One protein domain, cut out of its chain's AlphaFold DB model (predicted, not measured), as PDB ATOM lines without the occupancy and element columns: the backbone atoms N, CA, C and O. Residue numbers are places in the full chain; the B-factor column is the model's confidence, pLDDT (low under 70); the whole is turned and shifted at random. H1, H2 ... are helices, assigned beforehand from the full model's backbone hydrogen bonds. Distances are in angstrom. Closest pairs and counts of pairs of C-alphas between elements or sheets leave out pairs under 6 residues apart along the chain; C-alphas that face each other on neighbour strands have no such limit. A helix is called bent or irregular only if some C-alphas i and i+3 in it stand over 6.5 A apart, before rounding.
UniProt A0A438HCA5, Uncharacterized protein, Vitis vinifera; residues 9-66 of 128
ATOM      1  N   SER A   9      15.026   8.727 -10.374       86.88
ATOM      2  CA  SER A   9      14.469   7.401 -10.104       86.88
ATOM      3  C   SER A   9      15.026   6.807  -8.814       86.88
ATOM      4  O   SER A   9      14.297   6.137  -8.090       86.88
ATOM      5  N   GLU A  10      16.284   7.107  -8.483       89.31
ATOM      6  CA  GLU A  10      16.930   6.666  -7.241       89.31
ATOM      7  C   GLU A  10      16.389   7.421  -6.017       89.31
ATOM      8  O   GLU A  10      16.315   6.877  -4.918       89.31
ATOM      9  N   LYS A  11      15.936   8.665  -6.213       87.94
ATOM     10  CA  LYS A  11      15.369   9.524  -5.157       87.94
ATOM     11  C   LYS A  11      13.861   9.377  -4.996       87.94
ATOM     12  O   LYS A  11      13.313   9.783  -3.970       87.94
ATOM     13  N   LEU A  12      13.183   8.781  -5.975       90.12
ATOM     14  CA  LEU A  12      11.734   8.608  -5.969       90.12
ATOM     15  C   LEU A  12      11.220   7.870  -4.716       90.12
ATOM     16  O   LEU A  12      10.258   8.359  -4.119       90.12
ATOM     17  N   PRO A  13      11.837   6.764  -4.247       92.44
ATOM     18  CA  PRO A  13      11.380   6.086  -3.035       92.44
ATOM     19  C   PRO A  13      11.451   6.982  -1.794       92.44
ATOM     20  O   PRO A  13      10.507   7.012  -1.005       92.44
ATOM     21  N   LEU A  14      12.526   7.766  -1.652       89.50
ATOM     22  CA  LEU A  14      12.709   8.698  -0.535       89.50
ATOM     23  C   LEU A  14      11.695   9.844  -0.586       89.50
ATOM     24  O   LEU A  14      11.088  10.174   0.431       89.50
ATOM     25  N   ALA A  15      11.458  10.414  -1.771       91.38
ATOM     26  CA  ALA A  15      10.469  11.470  -1.961       91.38
ATOM     27  C   ALA A  15       9.045  10.983  -1.642       91.38
ATOM     28  O   ALA A  15       8.287  11.675  -0.961       91.38
ATOM     29  N   LEU A  16       8.686   9.773  -2.082       91.88
ATOM     30  CA  LEU A  16       7.400   9.154  -1.756       91.88
ATOM     31  C   LEU A  16       7.274   8.840  -0.265       91.88
ATOM     32  O   LEU A  16       6.200   9.030   0.306       91.88
ATOM     33  N   TRP A  17       8.348   8.377   0.372       90.31
ATOM     34  CA  TRP A  17       8.364   8.120   1.807       90.31
ATOM     35  C   TRP A  17       8.153   9.411   2.600       90.31
ATOM     36  O   TRP A  17       7.209   9.489   3.384       90.31
ATOM     37  N   ALA A  18       8.926  10.460   2.302       91.19
ATOM     38  CA  ALA A  18       8.769  11.780   2.907       91.19
ATOM     39  C   ALA A  18       7.349  12.326   2.704       91.19
ATOM     40  O   ALA A  18       6.726  12.804   3.651       91.19
ATOM     41  N   TYR A  19       6.794  12.191   1.497       89.94
ATOM     42  CA  TYR A  19       5.422  12.593   1.196       89.94
ATOM     43  C   TYR A  19       4.393  11.873   2.076       89.94
ATOM     44  O   TYR A  19       3.453  12.506   2.552       89.94
ATOM     45  N   ARG A  20       4.558  10.561   2.295       90.06
ATOM     46  CA  ARG A  20       3.621   9.741   3.080       90.06
ATOM     47  C   ARG A  20       3.605  10.106   4.561       90.06
ATOM     48  O   ARG A  20       2.537  10.055   5.160       90.06
ATOM     49  N   ILE A  21       4.751  10.478   5.125       88.44
ATOM     50  CA  ILE A  21       4.897  10.749   6.564       88.44
ATOM     51  C   ILE A  21       4.806  12.241   6.913       88.44
ATOM     52  O   ILE A  21       4.700  12.597   8.081       88.44
ATOM     53  N   SER A  22       4.863  13.133   5.919       88.94
ATOM     54  CA  SER A  22       4.789  14.577   6.152       88.94
ATOM     55  C   SER A  22       3.359  15.024   6.437       88.94
ATOM     56  O   SER A  22       2.423  14.688   5.705       88.94
ATOM     57  N   PHE A  23       3.199  15.852   7.469       84.50
ATOM     58  CA  PHE A  23       1.912  16.431   7.838       84.50
ATOM     59  C   PHE A  23       1.379  17.355   6.739       84.50
ATOM     60  O   PHE A  23       2.105  18.194   6.200       84.50
ATOM     61  N   ARG A  24       0.091  17.225   6.401       88.81
ATOM     62  CA  ARG A  24      -0.562  18.078   5.401       88.81
ATOM     63  C   ARG A  24      -1.558  19.003   6.071       88.81
ATOM     64  O   ARG A  24      -2.652  18.579   6.423       88.81
ATOM     65  N   THR A  25      -1.226  20.290   6.136       79.06
ATOM     66  CA  THR A  25      -2.084  21.335   6.722       79.06
ATOM     67  C   THR A  25      -3.481  21.384   6.099       79.06
ATOM     68  O   THR A  25      -4.445  21.673   6.793       79.06
ATOM     69  N   SER A  26      -3.622  21.039   4.814       77.50
ATOM     70  CA  SER A  26      -4.921  21.024   4.127       77.50
ATOM     71  C   SER A  26      -5.880  19.921   4.590       77.50
ATOM     72  O   SER A  26      -7.086  20.085   4.446       77.50
ATOM     73  N   ARG A  27      -5.369  18.797   5.112       72.75
ATOM     74  CA  ARG A  27      -6.184  17.684   5.643       72.75
ATOM     75  C   ARG A  27      -6.018  17.468   7.146       72.75
ATOM     76  O   ARG A  27      -6.729  16.648   7.707       72.75
ATOM     77  N   GLY A  28      -5.079  18.164   7.780       86.81
ATOM     78  CA  GLY A  28      -4.753  17.983   9.192       86.81
ATOM     79  C   GLY A  28      -4.177  16.603   9.534       86.81
ATOM     80  O   GLY A  28      -4.207  16.225  10.698       86.81
ATOM     81  N   ALA A  29      -3.694  15.844   8.545       87.12
ATOM     82  CA  ALA A  29      -3.226  14.467   8.710       87.12
ATOM     83  C   ALA A  29      -2.085  14.140   7.734       87.12
ATOM     84  O   ALA A  29      -1.927  14.802   6.697       87.12
ATOM     85  N   THR A  30      -1.290  13.116   8.050       91.19
ATOM     86  CA  THR A  30      -0.305  12.553   7.117       91.19
ATOM     87  C   THR A  30      -1.014  11.642   6.103       91.19
ATOM     88  O   THR A  30      -2.014  10.997   6.430       91.19
ATOM     89  N   PRO A  31      -0.555  11.551   4.839       91.56
ATOM     90  CA  PRO A  31      -1.147  10.606   3.893       91.56
ATOM     91  C   PRO A  31      -1.107   9.151   4.381       91.56
ATOM     92  O   PRO A  31      -1.999   8.383   4.036       91.56
ATOM     93  N   TYR A  32      -0.108   8.773   5.185       89.44
ATOM     94  CA  TYR A  32      -0.038   7.458   5.820       89.44
ATOM     95  C   TYR A  32      -1.181   7.237   6.820       89.44
ATOM     96  O   TYR A  32      -1.869   6.218   6.727       89.44
ATOM     97  N   SER A  33      -1.440   8.189   7.726       89.75
ATOM     98  CA  SER A  33      -2.492   8.025   8.736       89.75
ATOM     99  C   SER A  33      -3.897   7.963   8.145       89.75
ATOM    100  O   SER A  33      -4.753   7.275   8.688       89.75
ATOM    101  N   LEU A  34      -4.120   8.557   6.972       89.62
ATOM    102  CA  LEU A  34      -5.377   8.394   6.233       89.62
ATOM    103  C   LEU A  34      -5.581   6.986   5.656       89.62
ATOM    104  O   LEU A  34      -6.720   6.555   5.512       89.62
ATOM    105  N   VAL A  35      -4.504   6.285   5.295       89.81
ATOM    106  CA  VAL A  35      -4.585   4.937   4.704       89.81
ATOM    107  C   VAL A  35      -4.681   3.865   5.785       89.81
ATOM    108  O   VAL A  35      -5.447   2.919   5.638       89.81
ATOM    109  N   TYR A  36      -3.912   4.010   6.863       86.25
ATOM    110  CA  TYR A  36      -3.769   2.976   7.893       86.25
ATOM    111  C   TYR A  36      -4.476   3.305   9.211       86.25
ATOM    112  O   TYR A  36      -4.483   2.480  10.118       86.25
ATOM    113  N   GLY A  37      -5.047   4.504   9.352       86.31
ATOM    114  CA  GLY A  37      -5.732   4.936  10.574       86.31
ATOM    115  C   GLY A  37      -4.807   5.245  11.757       86.31
ATOM    116  O   GLY A  37      -5.296   5.551  12.840       86.31
ATOM    117  N   MET A  38      -3.484   5.189  11.573       84.56
ATOM    118  CA  MET A  38      -2.487   5.478  12.607       84.56
ATOM    119  C   MET A  38      -1.318   6.282  12.042       84.56
ATOM    120  O   MET A  38      -0.944   6.124  10.880       84.56
ATOM    121  N   GLU A  39      -0.720   7.139  12.867       85.31
ATOM    122  CA  GLU A  39       0.508   7.844  12.495       85.31
ATOM    123  C   GLU A  39       1.687   6.877  12.413       85.31
ATOM    124  O   GLU A  39       1.821   5.983  13.252       85.31
ATOM    125  N   VAL A  40       2.564   7.085  11.427       84.69
ATOM    126  CA  VAL A  40       3.724   6.212  11.221       84.69
ATOM    127  C   VAL A  40       4.585   6.181  12.490       84.69
ATOM    128  O   VAL A  40       4.781   7.213  13.143       84.69
ATOM    129  N   VAL A  41       5.087   4.995  12.835       83.75
ATOM    130  CA  VAL A  41       6.168   4.832  13.810       83.75
ATOM    131  C   VAL A  41       7.461   4.748  13.015       83.75
ATOM    132  O   VAL A  41       7.624   3.859  12.178       83.75
ATOM    133  N   LEU A  42       8.353   5.716  13.203       84.56
ATOM    134  CA  LEU A  42       9.595   5.767  12.435       84.56
ATOM    135  C   LEU A  42      10.589   4.712  12.950       84.56
ATOM    136  O   LEU A  42      10.608   4.436  14.148       84.56
ATOM    137  N   PRO A  43      11.484   4.174  12.101       80.62
ATOM    138  CA  PRO A  43      12.500   3.215  12.548       80.62
ATOM    139  C   PRO A  43      13.324   3.724  13.742       80.62
ATOM    140  O   PRO A  43      13.535   2.999  14.708       80.62
ATOM    141  N   VAL A  44      13.673   5.015  13.735       81.75
ATOM    142  CA  VAL A  44      14.375   5.678  14.845       81.75
ATOM    143  C   VAL A  44      13.572   5.671  16.152       81.75
ATOM    144  O   VAL A  44      14.142   5.529  17.229       81.75
ATOM    145  N   GLU A  45      12.243   5.774  16.082       84.12
ATOM    146  CA  GLU A  45      11.371   5.707  17.257       84.12
ATOM    147  C   GLU A  45      11.327   4.294  17.847       84.12
ATOM    148  O   GLU A  45      11.173   4.150  19.061       84.12
ATOM    149  N   THR A  46      11.458   3.263  17.004       77.06
ATOM    150  CA  THR A  46      11.556   1.861  17.431       77.06
ATOM    151  C   THR A  46      12.918   1.562  18.049       77.06
ATOM    152  O   THR A  46      12.974   0.971  19.123       77.06
ATOM    153  N   GLU A  47      14.005   2.018  17.422       83.81
ATOM    154  CA  GLU A  47      15.373   1.825  17.925       83.81
ATOM    155  C   GLU A  47      15.612   2.541  19.259       83.81
ATOM    156  O   GLU A  47      16.220   1.979  20.166       83.81
ATOM    157  N   MET A  48      15.105   3.767  19.405       82.56
ATOM    158  CA  MET A  48      15.260   4.553  20.633       82.56
ATOM    159  C   MET A  48      14.265   4.169  21.734       82.56
ATOM    160  O   MET A  48      14.358   4.706  22.836       82.56
ATOM    161  N   GLY A  49      13.297   3.289  21.454       81.69
ATOM    162  CA  GLY A  49      12.226   2.975  22.400       81.69
ATOM    163  C   GLY A  49      11.429   4.222  22.785       81.69
ATOM    164  O   GLY A  49      11.258   4.522  23.965       81.69
ATOM    165  N   SER A  50      10.992   4.995  21.787       86.06
ATOM    166  CA  SER A  50      10.258   6.245  22.005       86.06
ATOM    167  C   SER A  50       9.028   6.048  22.896       86.06
ATOM    168  O   SER A  50       8.454   4.960  22.979       86.06
ATOM    169  N   PHE A  51       8.556   7.136  23.511       81.81
ATOM    170  CA  PHE A  51       7.379   7.108  24.382       81.81
ATOM    171  C   PHE A  51       6.140   6.496  23.706       81.81
ATOM    172  O   PHE A  51       5.398   5.758  24.346       81.81
ATOM    173  N   ARG A  52       5.945   6.738  22.401       82.44
ATOM    174  CA  ARG A  52       4.852   6.129  21.623       82.44
ATOM    175  C   ARG A  52       4.993   4.609  21.573       82.44
ATOM    176  O   ARG A  52       4.045   3.906  21.889       82.44
ATOM    177  N   VAL A  53       6.183   4.110  21.243       85.19
ATOM    178  CA  VAL A  53       6.463   2.666  21.175       85.19
ATOM    179  C   VAL A  53       6.286   2.005  22.540       85.19
ATOM    180  O   VAL A  53       5.665   0.950  22.627       85.19
ATOM    181  N   ALA A  54       6.765   2.644  23.610       87.12
ATOM    182  CA  ALA A  54       6.596   2.141  24.970       87.12
ATOM    183  C   ALA A  54       5.114   2.064  25.386       87.12
ATOM    184  O   ALA A  54       4.697   1.076  25.992       87.12
ATOM    185  N   LEU A  55       4.308   3.074  25.037       86.06
ATOM    186  CA  LEU A  55       2.868   3.066  25.304       86.06
ATOM    187  C   LEU A  55       2.143   1.957  24.538       86.06
ATOM    188  O   LEU A  55       1.364   1.226  25.142       86.06
ATOM    189  N   GLU A  56       2.413   1.804  23.241       85.06
ATOM    190  CA  GLU A  56       1.803   0.747  22.424       85.06
ATOM    191  C   GLU A  56       2.171  -0.647  22.951       85.06
ATOM    192  O   GLU A  56       1.311  -1.514  23.087       85.06
ATOM    193  N   GLN A  57       3.432  -0.857  23.346       86.75
ATOM    194  CA  GLN A  57       3.868  -2.104  23.984       86.75
ATOM    195  C   GLN A  57       3.146  -2.361  25.312       86.75
ATOM    196  O   GLN A  57       2.752  -3.492  25.594       86.75
ATOM    197  N   GLN A  58       2.950  -1.324  26.129       89.06
ATOM    198  CA  GLN A  58       2.213  -1.443  27.384       89.06
ATOM    199  C   GLN A  58       0.738  -1.795  27.143       89.06
ATOM    200  O   GLN A  58       0.205  -2.658  27.841       89.06
ATOM    201  N   ILE A  59       0.085  -1.150  26.170       87.44
ATOM    202  CA  ILE A  59      -1.297  -1.455  25.777       87.44
ATOM    203  C   ILE A  59      -1.387  -2.906  25.304       87.44
ATOM    204  O   ILE A  59      -2.208  -3.659  25.822       87.44
ATOM    205  N   PHE A  60      -0.483  -3.326  24.420       88.56
ATOM    206  CA  PHE A  60      -0.423  -4.695  23.917       88.56
ATOM    207  C   PHE A  60      -0.265  -5.732  25.041       88.56
ATOM    208  O   PHE A  60      -0.967  -6.743  25.068       88.56
ATOM    209  N   GLU A  61       0.614  -5.487  26.016       91.62
ATOM    210  CA  GLU A  61       0.787  -6.386  27.164       91.62
ATOM    211  C   GLU A  61      -0.442  -6.428  28.084       91.62
ATOM    212  O   GLU A  61      -0.711  -7.464  28.700       91.62
ATOM    213  N   ILE A  62      -1.206  -5.336  28.179       88.75
ATOM    214  CA  ILE A  62      -2.489  -5.320  28.889       88.75
ATOM    215  C   ILE A  62      -3.518  -6.141  28.113       88.75
ATOM    216  O   ILE A  62      -4.111  -7.048  28.694       88.75
ATOM    217  N   GLU A  63      -3.695  -5.883  26.815       88.00
ATOM    218  CA  GLU A  63      -4.645  -6.595  25.949       88.00
ATOM    219  C   GLU A  63      -4.383  -8.101  25.934       88.00
ATOM    220  O   GLU A  63      -5.303  -8.896  26.101       88.00
ATOM    221  N   LYS A  64      -3.114  -8.510  25.866       90.31
ATOM    222  CA  LYS A  64      -2.703  -9.918  25.944       90.31
ATOM    223  C   LYS A  64      -3.129 -10.608  27.244       90.31
ATOM    224  O   LYS A  64      -3.295 -11.828  27.275       90.31
ATOM    225  N   ARG A  65      -3.273  -9.856  28.338       90.88
ATOM    226  CA  ARG A  65      -3.732 -10.372  29.639       90.88
ATOM    227  C   ARG A  65      -5.252 -10.363  29.766       90.88
ATOM    228  O   ARG A  65      -5.774 -11.043  30.653       90.88
ATOM    229  N   VAL A  66      -5.959  -9.618  28.915       88.38
ATOM    230  CA  VAL A  66      -7.421  -9.619  28.880       88.38
ATOM    231  C   VAL A  66      -7.888 -10.975  28.364       88.38
ATOM    232  O   VAL A  66      -7.530 -11.419  27.278       88.38
TER     233      VAL A  66
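What this domain is: This is residues 9 to 66 of the 128 residues of an uncharacterized protein of Vitis vinifera (UniProt A0A438HCA5). This is a loose, stretched-out string of four helices, with the long helix H4 at one end, the long helix H1 at the other, and the short helices H3 and H2 with their loops between them. H1 and H2 make a corner near the end of H1, and residues 9 to 16 of H1 and 58 to 66, nearly all in H4, stick out at the two far ends. The printed part has 58 residues with four named helices, in the order H1, H2, H3, H4, and no named strand; the class is all helix. The whole is loose, with a radius of gyration of the C-alphas of 14.5 A, and elongated, spanning 46 by 26 by 16 A.

How they stand to each other: The longest helix is H4, residues 51 to 65. H3, residues 43 to 47, and H4 only just touch, and only at the corner by their link, with 3 pairs of C-alphas within 8 A; the closest C-alphas are those of Thr 46 and Val 53, 6.4 A apart. H4 touches H3 with residues 52 to 53 alone, only at the corner. H2, residues 31 to 36, is apart from H3 and from H4. H1, residues 9 to 21, touches H2 with residues 19 to 21 alone, and their closest C-alphas are those of Arg 20 and Pro 31, 4.9 A apart. The lines of H1 and H2 are about perpendicular, only just, at 70.4 degrees. H1 is apart from H3 and from H4. In H3 every O i to N i+4 pair is within hydrogen-bond range; the figures are 7 of 9 in H1, 1 of 2 in H2 and 10 of 11 in H4.

Where its parts are: H4 runs 21.4 A from C-alpha 51 at (7.379, 7.108, 24.382) to C-alpha 65 at (-3.732, -10.372, 29.639). H3 is 6.3 A long from C-alpha 43 to C-alpha 47, and H2 is 9.0 A long from C-alpha 31 to C-alpha 36. H1 begins with C-alpha 9 at (14.469, 7.401, -10.104) and is 19.5 A long to C-alpha 21. H1 is irregular, but only just: C-alphas 10 and 13 are 7.0 A apart.

The domain as a whole: The two C-alphas farthest apart are those of Ser 9 and Val 66, at 47.8 A. Without residues 9 to 16 and 58 to 66, which stand free, the body of 41 residues spans 30 by 17 by 15 A. The printed part has no cut. The link from H3 to H4 is tight, those from H1 to H2 and from H2 to H3 are short, and no link is long. The mean pLDDT of the printed part is 86.7, and no printed residue is under 70.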